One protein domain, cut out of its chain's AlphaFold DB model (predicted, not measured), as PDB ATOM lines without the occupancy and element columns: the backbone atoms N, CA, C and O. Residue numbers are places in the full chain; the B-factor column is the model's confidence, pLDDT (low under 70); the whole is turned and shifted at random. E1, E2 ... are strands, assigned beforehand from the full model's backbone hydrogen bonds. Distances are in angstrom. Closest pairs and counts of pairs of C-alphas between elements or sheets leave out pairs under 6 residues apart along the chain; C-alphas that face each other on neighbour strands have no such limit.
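This is residues 997 to 1116 of the 1121 residues of the protein "Heparinase II/III-like protein" of Terrimicrobium sacchariphilum (UniProt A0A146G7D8). This is a sandwich of two unequal sheets: a wide, twisted wall of eight strands, with a smaller sheet of four strands, E4, E7, E8 and E11, over part of one of its faces. The sheets are only partly face to face, with their strands crossed at 41 degrees; E1 and E2, at one edge of the wall, reach beyond the small sheet, and residues 1110 to 1116 stick out as a free tail. The printed part has 120 residues with no named helix and twelve named strands, E1 to E12 in order along the chain, of the class all strand. The large sheet runs E1, E2, E3, E5, E6, E9, E10, E12 and is mixed; the small one runs E4, E7, E8, E11 and is antiparallel. The whole is compact, with a radius of gyration of the C-alphas of 14.3 A and spans of 43 by 31 by 24 A.

Begin with the large sheet at C-alpha 997, at (-21.536, -50.508, 14.180), where E1, residues 997 to 1000, starts and runs 9.8 A. Beside it are E2, residues 1006 to 1012, 20.1 A, and E3, residues 1015 to 1021, 20.5 A. Next across the sheet come E5, residues 1038 to 1044, 20.5 A, and E6, residues 1049 to 1057, 17.1 A, the longest strand by residues, which bends by 51 degrees at residue 1053. Then look for E9, residues 1075 to 1080, 16.4 A, E10, residues 1083 to 1086, 10.3 A, and E12, residues 1104 to 1106, which ends at C-alpha 1106, (1.810, -47.475, 35.439). For the small sheet, find C-alpha 1032 at (-16.394, -35.561, 22.299), where E4, residues 1032 to 1034, begins. The others are E7, residues 1059 to 1062, 10.3 A, E8, residues 1065 to 1070, 14.9 A, and E11, residues 1093 to 1095.

In the large sheet, E1, E2 and E3 form a meander, each strand the antiparallel neighbour of the one before. Look there for N 998 and O 1009 at 2.9 A, and for N 1008 and O 1019 at 2.8 A, both within hydrogen-bond range. E3 and E5 are antiparallel at 169 degrees, with N 1018 and O 1041 at 2.8 A. E5 and E6 form a hairpin, with N 1040 and O 1053 at 2.8 A. E6 and E9 are antiparallel, with N 1054 and O 1077 at 2.8 A. E9 and E10 form a hairpin, with N 1078 and O 1085 at 2.9 A. E10 and the edge strand E12 are parallel at 27 degrees, with N 1084 and O 1104 at 2.9 A. The small sheet shows N 1061 and O 1033 at 2.8 A between E7 and E4, N 1067 and O 1060 at 2.8 A in the hairpin E7 and E8, and N 1069 and O 1094 at 3.0 A between E8 and E11. Residues 1027 to 1028 pair antiparallel with residues 1033 to 1034 of E4. Between the sheets, the closest C-alphas of E4 and E6 are those of Thr 1034 and Ala 1057, 7.1 A apart. The facing parts of the sheets are 10.1 A centre to centre, their best planes 19 degrees apart. E2 is apart from E4, E7, E8 and E11.

The C-alphas of Ala 1046 and Glu 1116, 47.9 A apart, are the two farthest from each other. The printed part has no cut and no long link; the links E3 to E4, E10 to E11 and E11 to E12 are short and the others tight. The mean pLDDT of the printed part is 85.6, and residue 1013, residues 1098 to 1099 and residues 1107 to 1116 are under 70.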
ATOM      1  N   VAL A 997     -22.610 -51.496  14.331       95.88
ATOM      2  CA  VAL A 997     -21.536 -50.508  14.180       95.88
ATOM      3  C   VAL A 997     -22.065 -49.384  13.297       95.88
ATOM      4  O   VAL A 997     -22.588 -49.636  12.213       95.88
ATOM      5  N   GLN A 998     -22.011 -48.145  13.781       93.75
ATOM      6  CA  GLN A 998     -22.616 -46.990  13.110       93.75
ATOM      7  C   GLN A 998     -21.616 -45.843  13.043       93.75
ATOM      8  O   GLN A 998     -21.009 -45.507  14.052       93.75
ATOM      9  N   ARG A 999     -21.457 -45.224  11.868       94.75
ATOM     10  CA  ARG A 999     -20.731 -43.951  11.753       94.75
ATOM     11  C   ARG A 999     -21.524 -42.850  12.456       94.75
ATOM     12  O   ARG A 999     -22.754 -42.873  12.442       94.75
ATOM     13  N   VAL A1000     -20.809 -41.905  13.049       93.62
ATOM     14  CA  VAL A1000     -21.372 -40.742  13.737       93.62
ATOM     15  C   VAL A1000     -20.898 -39.481  13.034       93.62
ATOM     16  O   VAL A1000     -19.738 -39.398  12.625       93.62
ATOM     17  N   ASP A1001     -21.789 -38.501  12.912       92.50
ATOM     18  CA  ASP A1001     -21.437 -37.190  12.379       92.50
ATOM     19  C   ASP A1001     -20.389 -36.525  13.281       92.50
ATOM     20  O   ASP A1001     -20.587 -36.331  14.484       92.50
ATOM     21  N   ALA A1002     -19.258 -36.178  12.678       94.06
ATOM     22  CA  ALA A1002     -18.134 -35.551  13.348       94.06
ATOM     23  C   ALA A1002     -17.762 -34.261  12.613       94.06
ATOM     24  O   ALA A1002     -17.691 -34.226  11.385       94.06
ATOM     25  N   ALA A1003     -17.529 -33.192  13.373       94.94
ATOM     26  CA  ALA A1003     -17.021 -31.930  12.847       94.94
ATOM     27  C   ALA A1003     -15.533 -32.025  12.472       94.94
ATOM     28  O   ALA A1003     -15.080 -31.299  11.591       94.94
ATOM     29  N   ARG A1004     -14.783 -32.907  13.150       96.12
ATOM     30  CA  ARG A1004     -13.384 -33.258  12.856       96.12
ATOM     31  C   ARG A1004     -13.179 -34.759  13.016       96.12
ATOM     32  O   ARG A1004     -13.703 -35.342  13.971       96.12
ATOM     33  N   GLY A1005     -12.378 -35.346  12.135       95.94
ATOM     34  CA  GLY A1005     -12.050 -36.770  12.144       95.94
ATOM     35  C   GLY A1005     -13.178 -37.678  11.643       95.94
ATOM     36  O   GLY A1005     -14.227 -37.226  11.188       95.94
ATOM     37  N   SER A1006     -12.947 -38.990  11.716       96.62
ATOM     38  CA  SER A1006     -13.953 -40.024  11.440       96.62
ATOM     39  C   SER A1006     -14.301 -40.750  12.729       96.62
ATOM     40  O   SER A1006     -13.400 -41.205  13.429       96.62
ATOM     41  N   VAL A1007     -15.592 -40.868  13.044       97.06
ATOM     42  CA  VAL A1007     -16.069 -41.459  14.301       97.06
ATOM     43  C   VAL A1007     -17.138 -42.510  14.028       97.06
ATOM     44  O   VAL A1007     -17.971 -42.363  13.131       97.06
ATOM     45  N   GLY A1008     -17.133 -43.576  14.819       96.62
ATOM     46  CA  GLY A1008     -18.200 -44.559  14.875       96.62
ATOM     47  C   GLY A1008     -18.492 -45.020  16.296       96.62
ATOM     48  O   GLY A1008     -17.743 -44.747  17.230       96.62
ATOM     49  N   VAL A1009     -19.609 -45.717  16.447       96.56
ATOM     50  CA  VAL A1009     -20.076 -46.300  17.702       96.56
ATOM     51  C   VAL A1009     -20.367 -47.777  17.488       96.56
ATOM     52  O   VAL A1009     -21.060 -48.152  16.540       96.56
ATOM     53  N   ILE A1010     -19.848 -48.604  18.390       95.81
ATOM     54  CA  ILE A1010     -20.090 -50.042  18.482       95.81
ATOM     55  C   ILE A1010     -21.052 -50.261  19.651       95.81
ATOM     56  O   ILE A1010     -20.756 -49.882  20.783       95.81
ATOM     57  N   LYS A1011     -22.212 -50.867  19.398       92.31
ATOM     58  CA  LYS A1011     -23.207 -51.149  20.445       92.31
ATOM     59  C   LYS A1011     -23.060 -52.588  20.925       92.31
ATOM     60  O   LYS A1011     -23.256 -53.508  20.136       92.31
ATOM     61  N   ALA A1012     -22.758 -52.776  22.206       79.12
ATOM     62  CA  ALA A1012     -22.638 -54.087  22.844       79.12
ATOM     63  C   ALA A1012     -23.647 -54.228  23.999       79.12
ATOM     64  O   ALA A1012     -24.284 -53.264  24.423       79.12
ATOM     65  N   SER A1013     -23.829 -55.439  24.526       69.56
ATOM     66  CA  SER A1013     -24.701 -55.657  25.684       69.56
ATOM     67  C   SER A1013     -24.169 -54.906  26.915       69.56
ATOM     68  O   SER A1013     -23.098 -55.209  27.432       69.56
ATOM     69  N   GLY A1014     -24.930 -53.915  27.395       71.38
ATOM     70  CA  GLY A1014     -24.609 -53.147  28.607       71.38
ATOM     71  C   GLY A1014     -23.927 -51.788  28.393       71.38
ATOM     72  O   GLY A1014     -23.666 -51.104  29.384       71.38
ATOM     73  N   GLY A1015     -23.677 -51.368  27.146       86.81
ATOM     74  CA  GLY A1015     -23.052 -50.075  26.858       86.81
ATOM     75  C   GLY A1015     -22.752 -49.828  25.379       86.81
ATOM     76  O   GLY A1015     -23.174 -50.579  24.497       86.81
ATOM     77  N   GLU A1016     -22.001 -48.768  25.110       94.06
ATOM     78  CA  GLU A1016     -21.517 -48.429  23.773       94.06
ATOM     79  C   GLU A1016     -20.043 -48.034  23.812       94.06
ATOM     80  O   GLU A1016     -19.566 -47.444  24.783       94.06
ATOM     81  N   ASP A1017     -19.332 -48.347  22.736       95.88
ATOM     82  CA  ASP A1017     -17.940 -47.971  22.552       95.88
ATOM     83  C   ASP A1017     -17.842 -46.988  21.383       95.88
ATOM     84  O   ASP A1017     -18.157 -47.331  20.242       95.88
ATOM     85  N   LEU A1018     -17.418 -45.756  21.662       96.44
ATOM     86  CA  LEU A1018     -17.095 -44.763  20.644       96.44
ATOM     87  C   LEU A1018     -15.652 -44.968  20.197       96.44
ATOM     88  O   LEU A1018     -14.748 -45.100  21.018       96.44
ATOM     89  N   VAL A1019     -15.436 -44.954  18.891       97.50
ATOM     90  CA  VAL A1019     -14.128 -45.108  18.267       97.50
ATOM     91  C   VAL A1019     -13.944 -44.019  17.221       97.50
ATOM     92  O   VAL A1019     -14.864 -43.734  16.456       97.50
ATOM     93  N   GLY A1020     -12.776 -43.395  17.162       96.81
ATOM     94  CA  GLY A1020     -12.520 -42.363  16.170       96.81
ATOM     95  C   GLY A1020     -11.053 -42.192  15.838       96.81
ATOM     96  O   GLY A1020     -10.187 -42.452  16.665       96.81
ATOM     97  N   CYS A1021     -10.790 -41.730  14.624       97.00
ATOM     98  CA  CYS A1021      -9.467 -41.328  14.173       97.00
ATOM     99  C   CYS A1021      -9.498 -39.878  13.695       97.00
ATOM    100  O   CYS A1021     -10.501 -39.410  13.143       97.00
ATOM    101  N   TRP A1022      -8.401 -39.163  13.894       96.38
ATOM    102  CA  TRP A1022      -8.281 -37.779  13.462       96.38
ATOM    103  C   TRP A1022      -8.233 -37.640  11.930       96.38
ATOM    104  O   TRP A1022      -8.013 -38.598  11.189       96.38
ATOM    105  N   ASP A1023      -8.413 -36.415  11.449       91.44
ATOM    106  CA  ASP A1023      -8.208 -36.012  10.051       91.44
ATOM    107  C   ASP A1023      -6.923 -35.179   9.853       91.44
ATOM    108  O   ASP A1023      -6.701 -34.606   8.785       91.44
ATOM    109  N   GLY A1024      -6.068 -35.127  10.883       91.00
ATOM    110  CA  GLY A1024      -4.925 -34.217  11.002       91.00
ATOM    111  C   GLY A1024      -5.184 -33.001  11.904       91.00
ATOM    112  O   GLY A1024      -4.245 -32.278  12.221       91.00
ATOM    113  N   THR A1025      -6.431 -32.769  12.338       93.19
ATOM    114  CA  THR A1025      -6.800 -31.624  13.201       93.19
ATOM    115  C   THR A1025      -7.420 -32.009  14.550       93.19
ATOM    116  O   THR A1025      -7.654 -31.138  15.394       93.19
ATOM    117  N   GLY A1026      -7.697 -33.297  14.765       95.69
ATOM    118  CA  GLY A1026      -8.283 -33.858  15.987       95.69
ATOM    119  C   GLY A1026      -9.580 -34.625  15.723       95.69
ATOM    120  O   GLY A1026      -9.917 -34.929  14.579       95.69
ATOM    121  N   ILE A1027     -10.309 -34.935  16.795       97.88
ATOM    122  CA  ILE A1027     -11.590 -35.649  16.760       97.88
ATOM    123  C   ILE A1027     -12.627 -34.804  17.497       97.88
ATOM    124  O   ILE A1027     -12.418 -34.405  18.647       97.88
ATOM    125  N   SER A1028     -13.750 -34.512  16.838       97.31
ATOM    126  CA  SER A1028     -14.804 -33.686  17.424       97.31
ATOM    127  C   SER A1028     -16.194 -34.125  16.982       97.31
ATOM    128  O   SER A1028     -16.506 -34.095  15.794       97.31
ATOM    129  N   THR A1029     -17.044 -34.470  17.945       95.81
ATOM    130  CA  THR A1029     -18.489 -34.697  17.773       95.81
ATOM    131  C   THR A1029     -19.273 -33.689  18.618       95.81
ATOM    132  O   THR A1029     -18.682 -32.806  19.241       95.81
ATOM    133  N   SER A1030     -20.602 -33.813  18.686       92.62
ATOM    134  CA  SER A1030     -21.421 -33.022  19.619       92.62
ATOM    135  C   SER A1030     -21.091 -33.274  21.097       92.62
ATOM    136  O   SER A1030     -21.467 -32.474  21.948       92.62
ATOM    137  N   GLU A1031     -20.412 -34.380  21.414       90.94
ATOM    138  CA  GLU A1031     -20.139 -34.801  22.789       90.94
ATOM    139  C   GLU A1031     -18.656 -34.988  23.099       90.94
ATOM    140  O   GLU A1031     -18.280 -34.912  24.263       90.94
ATOM    141  N   VAL A1032     -17.816 -35.261  22.105       95.19
ATOM    142  CA  VAL A1032     -16.394 -35.561  22.299       95.19
ATOM    143  C   VAL A1032     -15.548 -34.488  21.633       95.19
ATOM    144  O   VAL A1032     -15.824 -34.097  20.502       95.19
ATOM    145  N   GLU A1033     -14.495 -34.040  22.314       97.12
ATOM    146  CA  GLU A1033     -13.472 -33.158  21.749       97.12
ATOM    147  C   GLU A1033     -12.083 -33.604  22.224       97.12
ATOM    148  O   GLU A1033     -11.838 -33.703  23.427       97.12
ATOM    149  N   THR A1034     -11.171 -33.875  21.292       97.69
ATOM    150  CA  THR A1034      -9.784 -34.253  21.595       97.69
ATOM    151  C   THR A1034      -8.850 -33.938  20.427       97.69
ATOM    152  O   THR A1034      -9.282 -33.829  19.277       97.69
ATOM    153  N   ASP A1035      -7.560 -33.800  20.722       97.06
ATOM    154  CA  ASP A1035      -6.465 -33.773  19.750       97.06
ATOM    155  C   ASP A1035      -5.853 -35.159  19.476       97.06
ATOM    156  O   ASP A1035      -4.905 -35.247  18.701       97.06
ATOM    157  N   ALA A1036      -6.390 -36.230  20.073       97.00
ATOM    158  CA  ALA A1036      -5.917 -37.596  19.863       97.00
ATOM    159  C   ALA A1036      -5.911 -37.994  18.380       97.00
ATOM    160  O   ALA A1036      -6.873 -37.722  17.655       97.00
ATOM    161  N   GLU A1037      -4.877 -38.724  17.957       96.31
ATOM    162  CA  GLU A1037      -4.837 -39.322  16.617       96.31
ATOM    163  C   GLU A1037      -5.827 -40.484  16.494       96.31
ATOM    164  O   GLU A1037      -6.496 -40.642  15.473       96.31
ATOM    165  N   PHE A1038      -5.939 -41.278  17.559       97.75
ATOM    166  CA  PHE A1038      -6.856 -42.400  17.678       97.75
ATOM    167  C   PHE A1038      -7.481 -42.408  19.073       97.75
ATOM    168  O   PHE A1038      -6.781 -42.291  20.079       97.75
ATOM    169  N   LEU A1039      -8.805 -42.530  19.128       97.69
ATOM    170  CA  LEU A1039      -9.603 -42.540  20.347       97.69
ATOM    171  C   LEU A1039     -10.501 -43.774  20.383       97.69
ATOM    172  O   LEU A1039     -11.185 -44.099  19.414       97.69
ATOM    173  N   TRP A1040     -10.577 -44.379  21.558       97.44
ATOM    174  CA  TRP A1040     -11.587 -45.340  21.952       97.44
ATOM    175  C   TRP A1040     -12.117 -44.983  23.342       97.44
ATOM    176  O   TRP A1040     -11.348 -44.666  24.250       97.44
ATOM    177  N   LEU A1041     -13.432 -45.024  23.517       94.81
ATOM    178  CA  LEU A1041     -14.113 -44.631  24.743       94.81
ATOM    179  C   LEU A1041     -15.277 -45.579  25.013       94.81
ATOM    180  O   LEU A1041     -16.201 -45.650  24.209       94.81
ATOM    181  N   ARG A1042     -15.280 -46.232  26.174       94.19
ATOM    182  CA  ARG A1042     -16.403 -47.055  26.624       94.19
ATOM    183  C   ARG A1042     -17.341 -46.289  27.530       94.19
ATOM    184  O   ARG A1042     -16.912 -45.736  28.549       94.19
ATOM    185  N   ARG A1043     -18.632 -46.386  27.231       91.69
ATOM    186  CA  ARG A1043     -19.722 -45.891  28.066       91.69
ATOM    187  C   ARG A1043     -20.636 -47.017  28.518       91.69
ATOM    188  O   ARG A1043     -20.939 -47.926  27.751       91.69
ATOM    189  N   ASP A1044     -21.074 -46.955  29.771       90.06
ATOM    190  CA  ASP A1044     -22.117 -47.852  30.274       90.06
ATOM    191  C   ASP A1044     -23.519 -47.423  29.797       90.06
ATOM    192  O   ASP A1044     -23.690 -46.389  29.151       90.06
ATOM    193  N   GLY A1045     -24.552 -48.201  30.132       85.56
ATOM    194  CA  GLY A1045     -25.942 -47.875  29.786       85.56
ATOM    195  C   GLY A1045     -26.486 -46.559  30.373       85.56
ATOM    196  O   GLY A1045     -27.567 -46.135  29.973       85.56
ATOM    197  N   ALA A1046     -25.766 -45.911  31.298       86.94
ATOM    198  CA  ALA A1046     -26.086 -44.584  31.828       86.94
ATOM    199  C   ALA A1046     -25.273 -43.459  31.152       86.94
ATOM    200  O   ALA A1046     -25.415 -42.296  31.526       86.94
ATOM    201  N   GLY A1047     -24.424 -43.789  30.171       86.44
ATOM    202  CA  GLY A1047     -23.575 -42.843  29.445       86.44
ATOM    203  C   GLY A1047     -22.269 -42.481  30.161       86.44
ATOM    204  O   GLY A1047     -21.532 -41.622  29.677       86.44
ATOM    205  N   ARG A1048     -21.949 -43.121  31.295       88.19
ATOM    206  CA  ARG A1048     -20.728 -42.825  32.063       88.19
ATOM    207  C   ARG A1048     -19.518 -43.473  31.413       88.19
ATOM    208  O   ARG A1048     -19.569 -44.642  31.036       88.19
ATOM    209  N   VAL A1049     -18.411 -42.739  31.336       90.62
ATOM    210  CA  VAL A1049     -17.134 -43.251  30.819       90.62
ATOM    211  C   VAL A1049     -16.522 -44.232  31.817       90.62
ATOM    212  O   VAL A1049     -16.213 -43.852  32.942       90.62
ATOM    213  N   THR A1050     -16.312 -45.482  31.401       91.00
ATOM    214  CA  THR A1050     -15.781 -46.553  32.274       91.00
ATOM    215  C   THR A1050     -14.416 -47.089  31.840       91.00
ATOM    216  O   THR A1050     -13.706 -47.696  32.643       91.00
ATOM    217  N   ALA A1051     -14.029 -46.856  30.586       93.31
ATOM    218  CA  ALA A1051     -12.704 -47.159  30.057       93.31
ATOM    219  C   ALA A1051     -12.409 -46.269  28.841       93.31
ATOM    220  O   ALA A1051     -13.332 -45.773  28.194       93.31
ATOM    221  N   LEU A1052     -11.131 -46.065  28.527       94.75
ATOM    222  CA  LEU A1052     -10.701 -45.335  27.335       94.75
ATOM    223  C   LEU A1052      -9.316 -45.774  26.867       94.75
ATOM    224  O   LEU A1052      -8.519 -46.285  27.650       94.75
ATOM    225  N   ALA A1053      -9.017 -45.505  25.605       95.88
ATOM    226  CA  ALA A1053      -7.670 -45.482  25.068       95.88
ATOM    227  C   ALA A1053      -7.556 -44.299  24.103       95.88
ATOM    228  O   ALA A1053      -8.444 -44.078  23.286       95.88
ATOM    229  N   ALA A1054      -6.489 -43.521  24.206       96.19
ATOM    230  CA  ALA A1054      -6.219 -42.393  23.327       96.19
ATOM    231  C   ALA A1054      -4.739 -42.396  22.955       96.19
ATOM    232  O   ALA A1054      -3.900 -42.712  23.797       96.19
ATOM    233  N   THR A1055      -4.406 -42.055  21.717       95.69
ATOM    234  CA  THR A1055      -3.017 -42.031  21.245       95.69
ATOM    235  C   THR A1055      -2.585 -40.619  20.904       95.69
ATOM    236  O   THR A1055      -3.358 -39.848  20.334       95.69
ATOM    237  N   ASN A1056      -1.346 -40.287  21.282       93.56
ATOM    238  CA  ASN A1056      -0.734 -38.984  21.021       93.56
ATOM    239  C   ASN A1056      -1.679 -37.804  21.353       93.56
ATOM    240  O   ASN A1056      -1.869 -36.903  20.542       93.56
ATOM    241  N   ALA A1057      -2.299 -37.831  22.538       95.19
ATOM    242  CA  ALA A1057      -3.342 -36.891  22.948       95.19
ATOM    243  C   ALA A1057      -2.882 -36.000  24.107       95.19
ATOM    244  O   ALA A1057      -2.296 -36.491  25.076       95.19
ATOM    245  N   SER A1058      -3.176 -34.702  24.040       95.50
ATOM    246  CA  SER A1058      -2.911 -33.754  25.131       95.50
ATOM    247  C   SER A1058      -4.144 -33.493  25.983       95.50
ATOM    248  O   SER A1058      -4.028 -33.075  27.135       95.50
ATOM    249  N   TYR A1059      -5.342 -33.723  25.448       95.62
ATOM    250  CA  TYR A1059      -6.574 -33.623  26.219       95.62
ATOM    251  C   TYR A1059      -7.688 -34.491  25.645       95.62
ATOM    252  O   TYR A1059      -7.727 -34.793  24.454       95.62
ATOM    253  N   LEU A1060      -8.661 -34.814  26.489       95.69
ATOM    254  CA  LEU A1060      -9.953 -35.347  26.073       95.69
ATOM    255  C   LEU A1060     -11.047 -34.642  26.863       95.69
ATOM    256  O   LEU A1060     -10.942 -34.518  28.082       95.69
ATOM    257  N   LYS A1061     -12.111 -34.216  26.186       94.88
ATOM    258  CA  LYS A1061     -13.346 -33.749  26.815       94.88
ATOM    259  C   LYS A1061     -14.524 -34.604  26.384       94.88
ATOM    260  O   LYS A1061     -14.625 -34.984  25.218       94.88
ATOM    261  N   VAL A1062     -15.435 -34.844  27.321       92.62
ATOM    262  CA  VAL A1062     -16.701 -35.542  27.084       92.62
ATOM    263  C   VAL A1062     -17.833 -34.719  27.693       92.62
ATOM    264  O   VAL A1062     -17.767 -34.340  28.858       92.62
ATOM    265  N   ALA A1063     -18.852 -34.399  26.894       90.06
ATOM    266  CA  ALA A1063     -19.962 -33.508  27.242       90.06
ATOM    267  C   ALA A1063     -19.497 -32.162  27.847       90.06
ATOM    268  O   ALA A1063     -20.098 -31.633  28.778       90.06
ATOM    269  N   GLY A1064     -18.382 -31.620  27.338       87.25
ATOM    270  CA  GLY A1064     -17.770 -30.374  27.812       87.25
ATOM    271  C   GLY A1064     -16.923 -30.496  29.087       87.25
ATOM    272  O   GLY A1064     -16.186 -29.563  29.403       87.25
ATOM    273  N   ALA A1065     -16.964 -31.631  29.791       89.75
ATOM    274  CA  ALA A1065     -16.126 -31.889  30.960       89.75
ATOM    275  C   ALA A1065     -14.742 -32.417  30.549       89.75
ATOM    276  O   ALA A1065     -14.637 -33.259  29.657       89.75
ATOM    277  N   SER A1066     -13.684 -31.937  31.213       90.81
ATOM    278  CA  SER A1066     -12.322 -32.470  31.056       90.81
ATOM    279  C   SER A1066     -12.276 -33.919  31.536       90.81
ATOM    280  O   SER A1066     -12.698 -34.211  32.653       90.81
ATOM    281  N   VAL A1067     -11.772 -34.821  30.694       91.06
ATOM    282  CA  VAL A1067     -11.522 -36.217  31.055       91.06
ATOM    283  C   VAL A1067     -10.101 -36.395  31.552       91.06
ATOM    284  O   VAL A1067      -9.876 -36.854  32.673       91.06
ATOM    285  N   PHE A1068      -9.147 -35.996  30.718       92.12
ATOM    286  CA  PHE A1068      -7.760 -35.844  31.111       92.12
ATOM    287  C   PHE A1068      -7.126 -34.679  30.358       92.12
ATOM    288  O   PHE A1068      -7.577 -34.308  29.271       92.12
ATOM    289  N   THR A1069      -6.046 -34.155  30.927       93.88
ATOM    290  CA  THR A1069      -5.126 -33.211  30.287       93.88
ATOM    291  C   THR A1069      -3.685 -33.644  30.541       93.88
ATOM    292  O   THR A1069      -3.393 -34.275  31.561       93.88
ATOM    293  N   THR A1070      -2.780 -33.307  29.625       92.50
ATOM    294  CA  THR A1070      -1.341 -33.495  29.801       92.50
ATOM    295  C   THR A1070      -0.645 -32.151  30.011       92.50
ATOM    296  O   THR A1070      -0.959 -31.154  29.360       92.50
ATOM    297  N   SER A1071       0.305 -32.092  30.945       88.50
ATOM    298  CA  SER A1071       1.033 -30.855  31.256       88.50
ATOM    299  C   SER A1071       2.240 -30.603  30.348       88.50
ATOM    300  O   SER A1071       2.731 -29.478  30.298       88.50
ATOM    301  N   SER A1072       2.741 -31.621  29.638       80.56
ATOM    302  CA  SER A1072       3.861 -31.469  28.700       80.56
ATOM    303  C   SER A1072       3.782 -32.453  27.531       80.56
ATOM    304  O   SER A1072       4.234 -33.597  27.627       80.56
ATOM    305  N   GLY A1073       3.246 -31.964  26.413       84.31
ATOM    306  CA  GLY A1073       3.133 -32.696  25.153       84.31
ATOM    307  C   GLY A1073       2.091 -33.824  25.175       84.31
ATOM    308  O   GLY A1073       1.640 -34.237  26.250       84.31
ATOM    309  N   PRO A1074       1.690 -34.331  24.001       90.69
ATOM    310  CA  PRO A1074       0.701 -35.393  23.925       90.69
ATOM    311  C   PRO A1074       1.253 -36.736  24.435       90.69
ATOM    312  O   PRO A1074       2.456 -36.998  24.387       90.69
ATOM    313  N   GLN A1075       0.368 -37.599  24.935       91.06
ATOM    314  CA  GLN A1075       0.686 -38.934  25.450       91.06
ATOM    315  C   GLN A1075      -0.288 -39.968  24.883       91.06
ATOM    316  O   GLN A1075      -1.450 -39.662  24.621       91.06
ATOM    317  N   SER A1076       0.160 -41.215  24.743       93.75
ATOM    318  CA  SER A1076      -0.749 -42.347  24.563       93.75
ATOM    319  C   SER A1076      -1.149 -42.892  25.930       93.75
ATOM    320  O   SER A1076      -0.303 -43.066  26.807       93.75
ATOM    321  N   ILE A1077      -2.441 -43.127  26.134       93.44
ATOM    322  CA  ILE A1077      -3.045 -43.431  27.430       93.44
ATOM    323  C   ILE A1077      -4.067 -44.548  27.236       93.44
ATOM    324  O   ILE A1077      -4.877 -44.486  26.319       93.44
ATOM    325  N   ALA A1078      -4.073 -45.539  28.123       94.25
ATOM    326  CA  ALA A1078      -5.129 -46.540  28.226       94.25
ATOM    327  C   ALA A1078      -5.608 -46.622  29.677       94.25
ATOM    328  O   ALA A1078      -4.793 -46.702  30.593       94.25
ATOM    329  N   VAL A1079      -6.921 -46.606  29.903       93.12
ATOM    330  CA  VAL A1079      -7.529 -46.693  31.234       93.12
ATOM    331  C   VAL A1079      -8.661 -47.702  31.220       93.12
ATOM    332  O   VAL A1079      -9.591 -47.582  30.426       93.12
ATOM    333  N   SER A1080      -8.630 -48.672  32.128       92.44
ATOM    334  CA  SER A1080      -9.783 -49.528  32.403       92.44
ATOM    335  C   SER A1080      -9.689 -50.183  33.777       92.44
ATOM    336  O   SER A1080      -8.596 -50.388  34.301       92.44
ATOM    337  N   ALA A1081     -10.845 -50.500  34.374       87.06
ATOM    338  CA  ALA A1081     -10.940 -51.189  35.667       87.06
ATOM    339  C   ALA A1081     -10.064 -50.556  36.775       87.06
ATOM    340  O   ALA A1081      -9.428 -51.248  37.567       87.06
ATOM    341  N   GLY A1082      -9.997 -49.221  36.797       86.44
ATOM    342  CA  GLY A1082      -9.200 -48.445  37.748       86.44
ATOM    343  C   GLY A1082      -7.682 -48.490  37.548       86.44
ATOM    344  O   GLY A1082      -6.938 -47.963  38.375       86.44
ATOM    345  N   GLN A1083      -7.200 -49.077  36.454       90.19
ATOM    346  CA  GLN A1083      -5.800 -49.040  36.046       90.19
ATOM    347  C   GLN A1083      -5.625 -48.085  34.864       90.19
ATOM    348  O   GLN A1083      -6.312 -48.228  33.856       90.19
ATOM    349  N   ALA A1084      -4.669 -47.165  34.969       89.81
ATOM    350  CA  ALA A1084      -4.212 -46.320  33.872       89.81
ATOM    351  C   ALA A1084      -2.773 -46.677  33.471       89.81
ATOM    352  O   ALA A1084      -1.920 -46.936  34.325       89.81
ATOM    353  N   VAL A1085      -2.504 -46.681  32.167       90.88
ATOM    354  CA  VAL A1085      -1.180 -46.890  31.577       90.88
ATOM    355  C   VAL A1085      -0.882 -45.764  30.593       90.88
ATOM    356  O   VAL A1085      -1.747 -45.426  29.790       90.88
ATOM    357  N   THR A1086       0.317 -45.175  30.652       89.62
ATOM    358  CA  THR A1086       0.706 -44.009  29.829       89.62
ATOM    359  C   THR A1086       2.042 -44.233  29.131       89.62
ATOM    360  O   THR A1086       2.991 -44.639  29.786       89.62
ATOM    361  N   SER A1087       2.170 -43.927  27.838       85.81
ATOM    362  CA  SER A1087       3.404 -44.151  27.059       85.81
ATOM    363  C   SER A1087       4.649 -43.436  27.597       85.81
ATOM    364  O   SER A1087       5.764 -43.871  27.320       85.81
ATOM    365  N   GLY A1088       4.469 -42.343  28.336       80.06
ATOM    366  CA  GLY A1088       5.526 -41.560  28.973       80.06
ATOM    367  C   GLY A1088       5.268 -41.345  30.462       80.06
ATOM    368  O   GLY A1088       4.571 -42.132  31.104       80.06
ATOM    369  N   ASP A1089       5.846 -40.278  31.023       79.38
ATOM    370  CA  ASP A1089       5.743 -40.000  32.455       79.38
ATOM    371  C   ASP A1089       4.292 -39.744  32.890       79.38
ATOM    372  O   ASP A1089       3.674 -38.737  32.550       79.38
ATOM    373  N   SER A1090       3.777 -40.673  33.693       78.81
ATOM    374  CA  SER A1090       2.457 -40.635  34.312       78.81
ATOM    375  C   SER A1090       2.199 -39.371  35.137       78.81
ATOM    376  O   SER A1090       1.050 -38.956  35.249       78.81
ATOM    377  N   SER A1091       3.237 -38.734  35.699       78.44
ATOM    378  CA  SER A1091       3.087 -37.500  36.490       78.44
ATOM    379  C   SER A1091       2.554 -36.317  35.671       78.44
ATOM    380  O   SER A1091       2.024 -35.356  36.230       78.44
ATOM    381  N   LEU A1092       2.660 -36.412  34.345       83.06
ATOM    382  CA  LEU A1092       2.242 -35.386  33.401       83.06
ATOM    383  C   LEU A1092       0.761 -35.477  33.043       83.06
ATOM    384  O   LEU A1092       0.262 -34.584  32.364       83.06
ATOM    385  N   VAL A1093       0.067 -36.545  33.445       86.31
ATOM    386  CA  VAL A1093      -1.337 -36.779  33.102       86.31
ATOM    387  C   VAL A1093      -2.212 -36.498  34.312       86.31
ATOM    388  O   VAL A1093      -2.091 -37.132  35.361       86.31
ATOM    389  N   ARG A1094      -3.150 -35.570  34.149       88.12
ATOM    390  CA  ARG A1094      -4.171 -35.268  35.145       88.12
ATOM    391  C   ARG A1094      -5.517 -35.794  34.666       88.12
ATOM    392  O   ARG A1094      -5.993 -35.369  33.620       88.12
ATOM    393  N   PHE A1095      -6.129 -36.681  35.448       86.81
ATOM    394  CA  PHE A1095      -7.495 -37.160  35.230       86.81
ATOM    395  C   PHE A1095      -8.480 -36.316  36.043       86.81
ATOM    396  O   PHE A1095      -8.282 -36.124  37.241       86.81
ATOM    397  N   ASP A1096      -9.539 -35.831  35.395       80.94
ATOM    398  CA  ASP A1096     -10.524 -34.912  35.986       80.94
ATOM    399  C   ASP A1096     -11.948 -35.516  36.062       80.94
ATOM    400  O   ASP A1096     -12.909 -34.806  36.361       80.94
ATOM    401  N   LEU A1097     -12.110 -36.831  35.833       71.62
ATOM    402  CA  LEU A1097     -13.412 -37.518  35.893       71.62
ATOM    403  C   LEU A1097     -13.765 -38.053  37.294       71.62
ATOM    404  O   LEU A1097     -13.014 -38.866  37.834       71.62
ATOM    405  N   PRO A1098     -14.965 -37.744  37.826       61.94
ATOM    406  CA  PRO A1098     -15.482 -38.363  39.051       61.94
ATOM    407  C   PRO A1098     -15.772 -39.869  38.911       61.94
ATOM    408  O   PRO A1098     -15.564 -40.624  39.862       61.94
ATOM    409  N   ASP A1099     -16.244 -40.301  37.733       66.12
ATOM    410  CA  ASP A1099     -16.732 -41.670  37.478       66.12
ATOM    411  C   ASP A1099     -15.631 -42.659  37.045       66.12
ATOM    412  O   ASP A1099     -15.821 -43.872  37.125       66.12
ATOM    413  N   LEU A1100     -14.465 -42.159  36.617       71.94
ATOM    414  CA  LEU A1100     -13.315 -42.962  36.192       71.94
ATOM    415  C   LEU A1100     -12.214 -42.878  37.257       71.94
ATOM    416  O   LEU A1100     -11.240 -42.140  37.115       71.94
ATOM    417  N   GLN A1101     -12.373 -43.623  38.354       71.19
ATOM    418  CA  GLN A1101     -11.369 -43.629  39.419       71.19
ATOM    419  C   GLN A1101     -10.118 -44.401  38.998       71.19
ATOM    420  O   GLN A1101     -10.145 -45.624  38.886       71.19
ATOM    421  N   VAL A1102      -9.006 -43.695  38.808       77.81
ATOM    422  CA  VAL A1102      -7.688 -44.301  38.579       77.81
ATOM    423  C   VAL A1102      -7.072 -44.670  39.929       77.81
ATOM    424  O   VAL A1102      -6.534 -43.824  40.637       77.81
ATOM    425  N   ALA A1103      -7.157 -45.948  40.290       73.19
ATOM    426  CA  ALA A1103      -6.591 -46.500  41.520       73.19
ATOM    427  C   ALA A1103      -5.088 -46.809  41.396       73.19
ATOM    428  O   ALA A1103      -4.369 -46.807  42.393       73.19
ATOM    429  N   SER A1104      -4.602 -47.083  40.181       76.06
ATOM    430  CA  SER A1104      -3.174 -47.279  39.912       76.06
ATOM    431  C   SER A1104      -2.780 -46.717  38.552       76.06
ATOM    432  O   SER A1104      -3.529 -46.839  37.582       76.06
ATOM    433  N   MET A1105      -1.589 -46.124  38.482       74.31
ATOM    434  CA  MET A1105      -1.008 -45.600  37.250       74.31
ATOM    435  C   MET A1105       0.349 -46.266  37.025       74.31
ATOM    436  O   MET A1105       1.161 -46.351  37.948       74.31
ATOM    437  N   LYS A1106       0.570 -46.794  35.822       72.88
ATOM    438  CA  LYS A1106       1.810 -47.475  35.439       72.88
ATOM    439  C   LYS A1106       2.327 -46.875  34.137       72.88
ATOM    440  O   LYS A1106       1.550 -46.527  33.257       72.88
ATOM    441  N   GLN A1107       3.638 -46.810  33.974       61.50
ATOM    442  CA  GLN A1107       4.201 -46.751  32.625       61.50
ATOM    443  C   GLN A1107       4.072 -48.154  32.003       61.50
ATOM    444  O   GLN A1107       3.960 -49.125  32.770       61.50
ATOM    445  N   PRO A1108       4.072 -48.311  30.660       60.59
ATOM    446  CA  PRO A1108       4.348 -49.587  30.026       60.59
ATOM    447  C   PRO A1108       5.472 -50.225  30.812       60.59
ATOM    448  O   PRO A1108       6.452 -49.539  31.123       60.59
ATOM    449  N   ALA A1109       5.292 -51.480  31.229       47.44
ATOM    450  CA  ALA A1109       6.377 -52.182  31.881       47.44
ATOM    451  C   ALA A1109       7.591 -51.960  30.984       47.44
ATOM    452  O   ALA A1109       7.548 -52.317  29.808       47.44
ATOM    453  N   ALA A1110       8.612 -51.276  31.505       38.09
ATOM    454  CA  ALA A1110       9.898 -51.191  30.853       38.09
ATOM    455  C   ALA A1110      10.440 -52.618  30.889       38.09
ATOM    456  O   ALA A1110      11.250 -52.974  31.743       38.09
ATOM    457  N   TRP A1111       9.907 -53.483  30.029       39.00
ATOM    458  CA  TRP A1111      10.468 -54.778  29.732       39.00
ATOM    459  C   TRP A1111      11.715 -54.468  28.927       39.00
ATOM    460  O   TRP A1111      11.704 -54.349  27.715       39.00
ATOM    461  N   MET A1112      12.740 -54.160  29.725       33.53
ATOM    462  CA  MET A1112      14.077 -53.705  29.395       33.53
ATOM    463  C   MET A1112      14.104 -52.613  28.331       33.53
ATOM    464  O   MET A1112      14.211 -52.880  27.146       33.53
ATOM    465  N   ALA A1113      14.045 -51.374  28.836       27.02
ATOM    466  CA  ALA A1113      14.482 -50.137  28.202       27.02
ATOM    467  C   ALA A1113      15.241 -50.344  26.890       27.02
ATOM    468  O   ALA A1113      16.261 -51.036  26.913       27.02
ATOM    469  N   ARG A1114      14.788 -49.652  25.832       30.88
ATOM    470  CA  ARG A1114      15.539 -49.325  24.611       30.88
ATOM    471  C   ARG A1114      17.015 -49.116  24.949       30.88
ATOM    472  O   ARG A1114      17.461 -48.004  25.221       30.88
ATOM    473  N   ARG A1115      17.794 -50.189  24.966       28.88
ATOM    474  CA  ARG A1115      19.214 -50.090  24.734       28.88
ATOM    475  C   ARG A1115      19.264 -50.160  23.238       28.88
ATOM    476  O   ARG A1115      18.909 -51.186  22.669       28.88
ATOM    477  N   GLU A1116      19.663 -49.050  22.629       29.97
ATOM    478  CA  GLU A1116      20.400 -49.119  21.380       29.97
ATOM    479  C   GLU A1116      21.288 -50.356  21.492       29.97
ATOM    480  O   GLU A1116      22.225 -50.393  22.302       29.97
TER     481      GLU A1116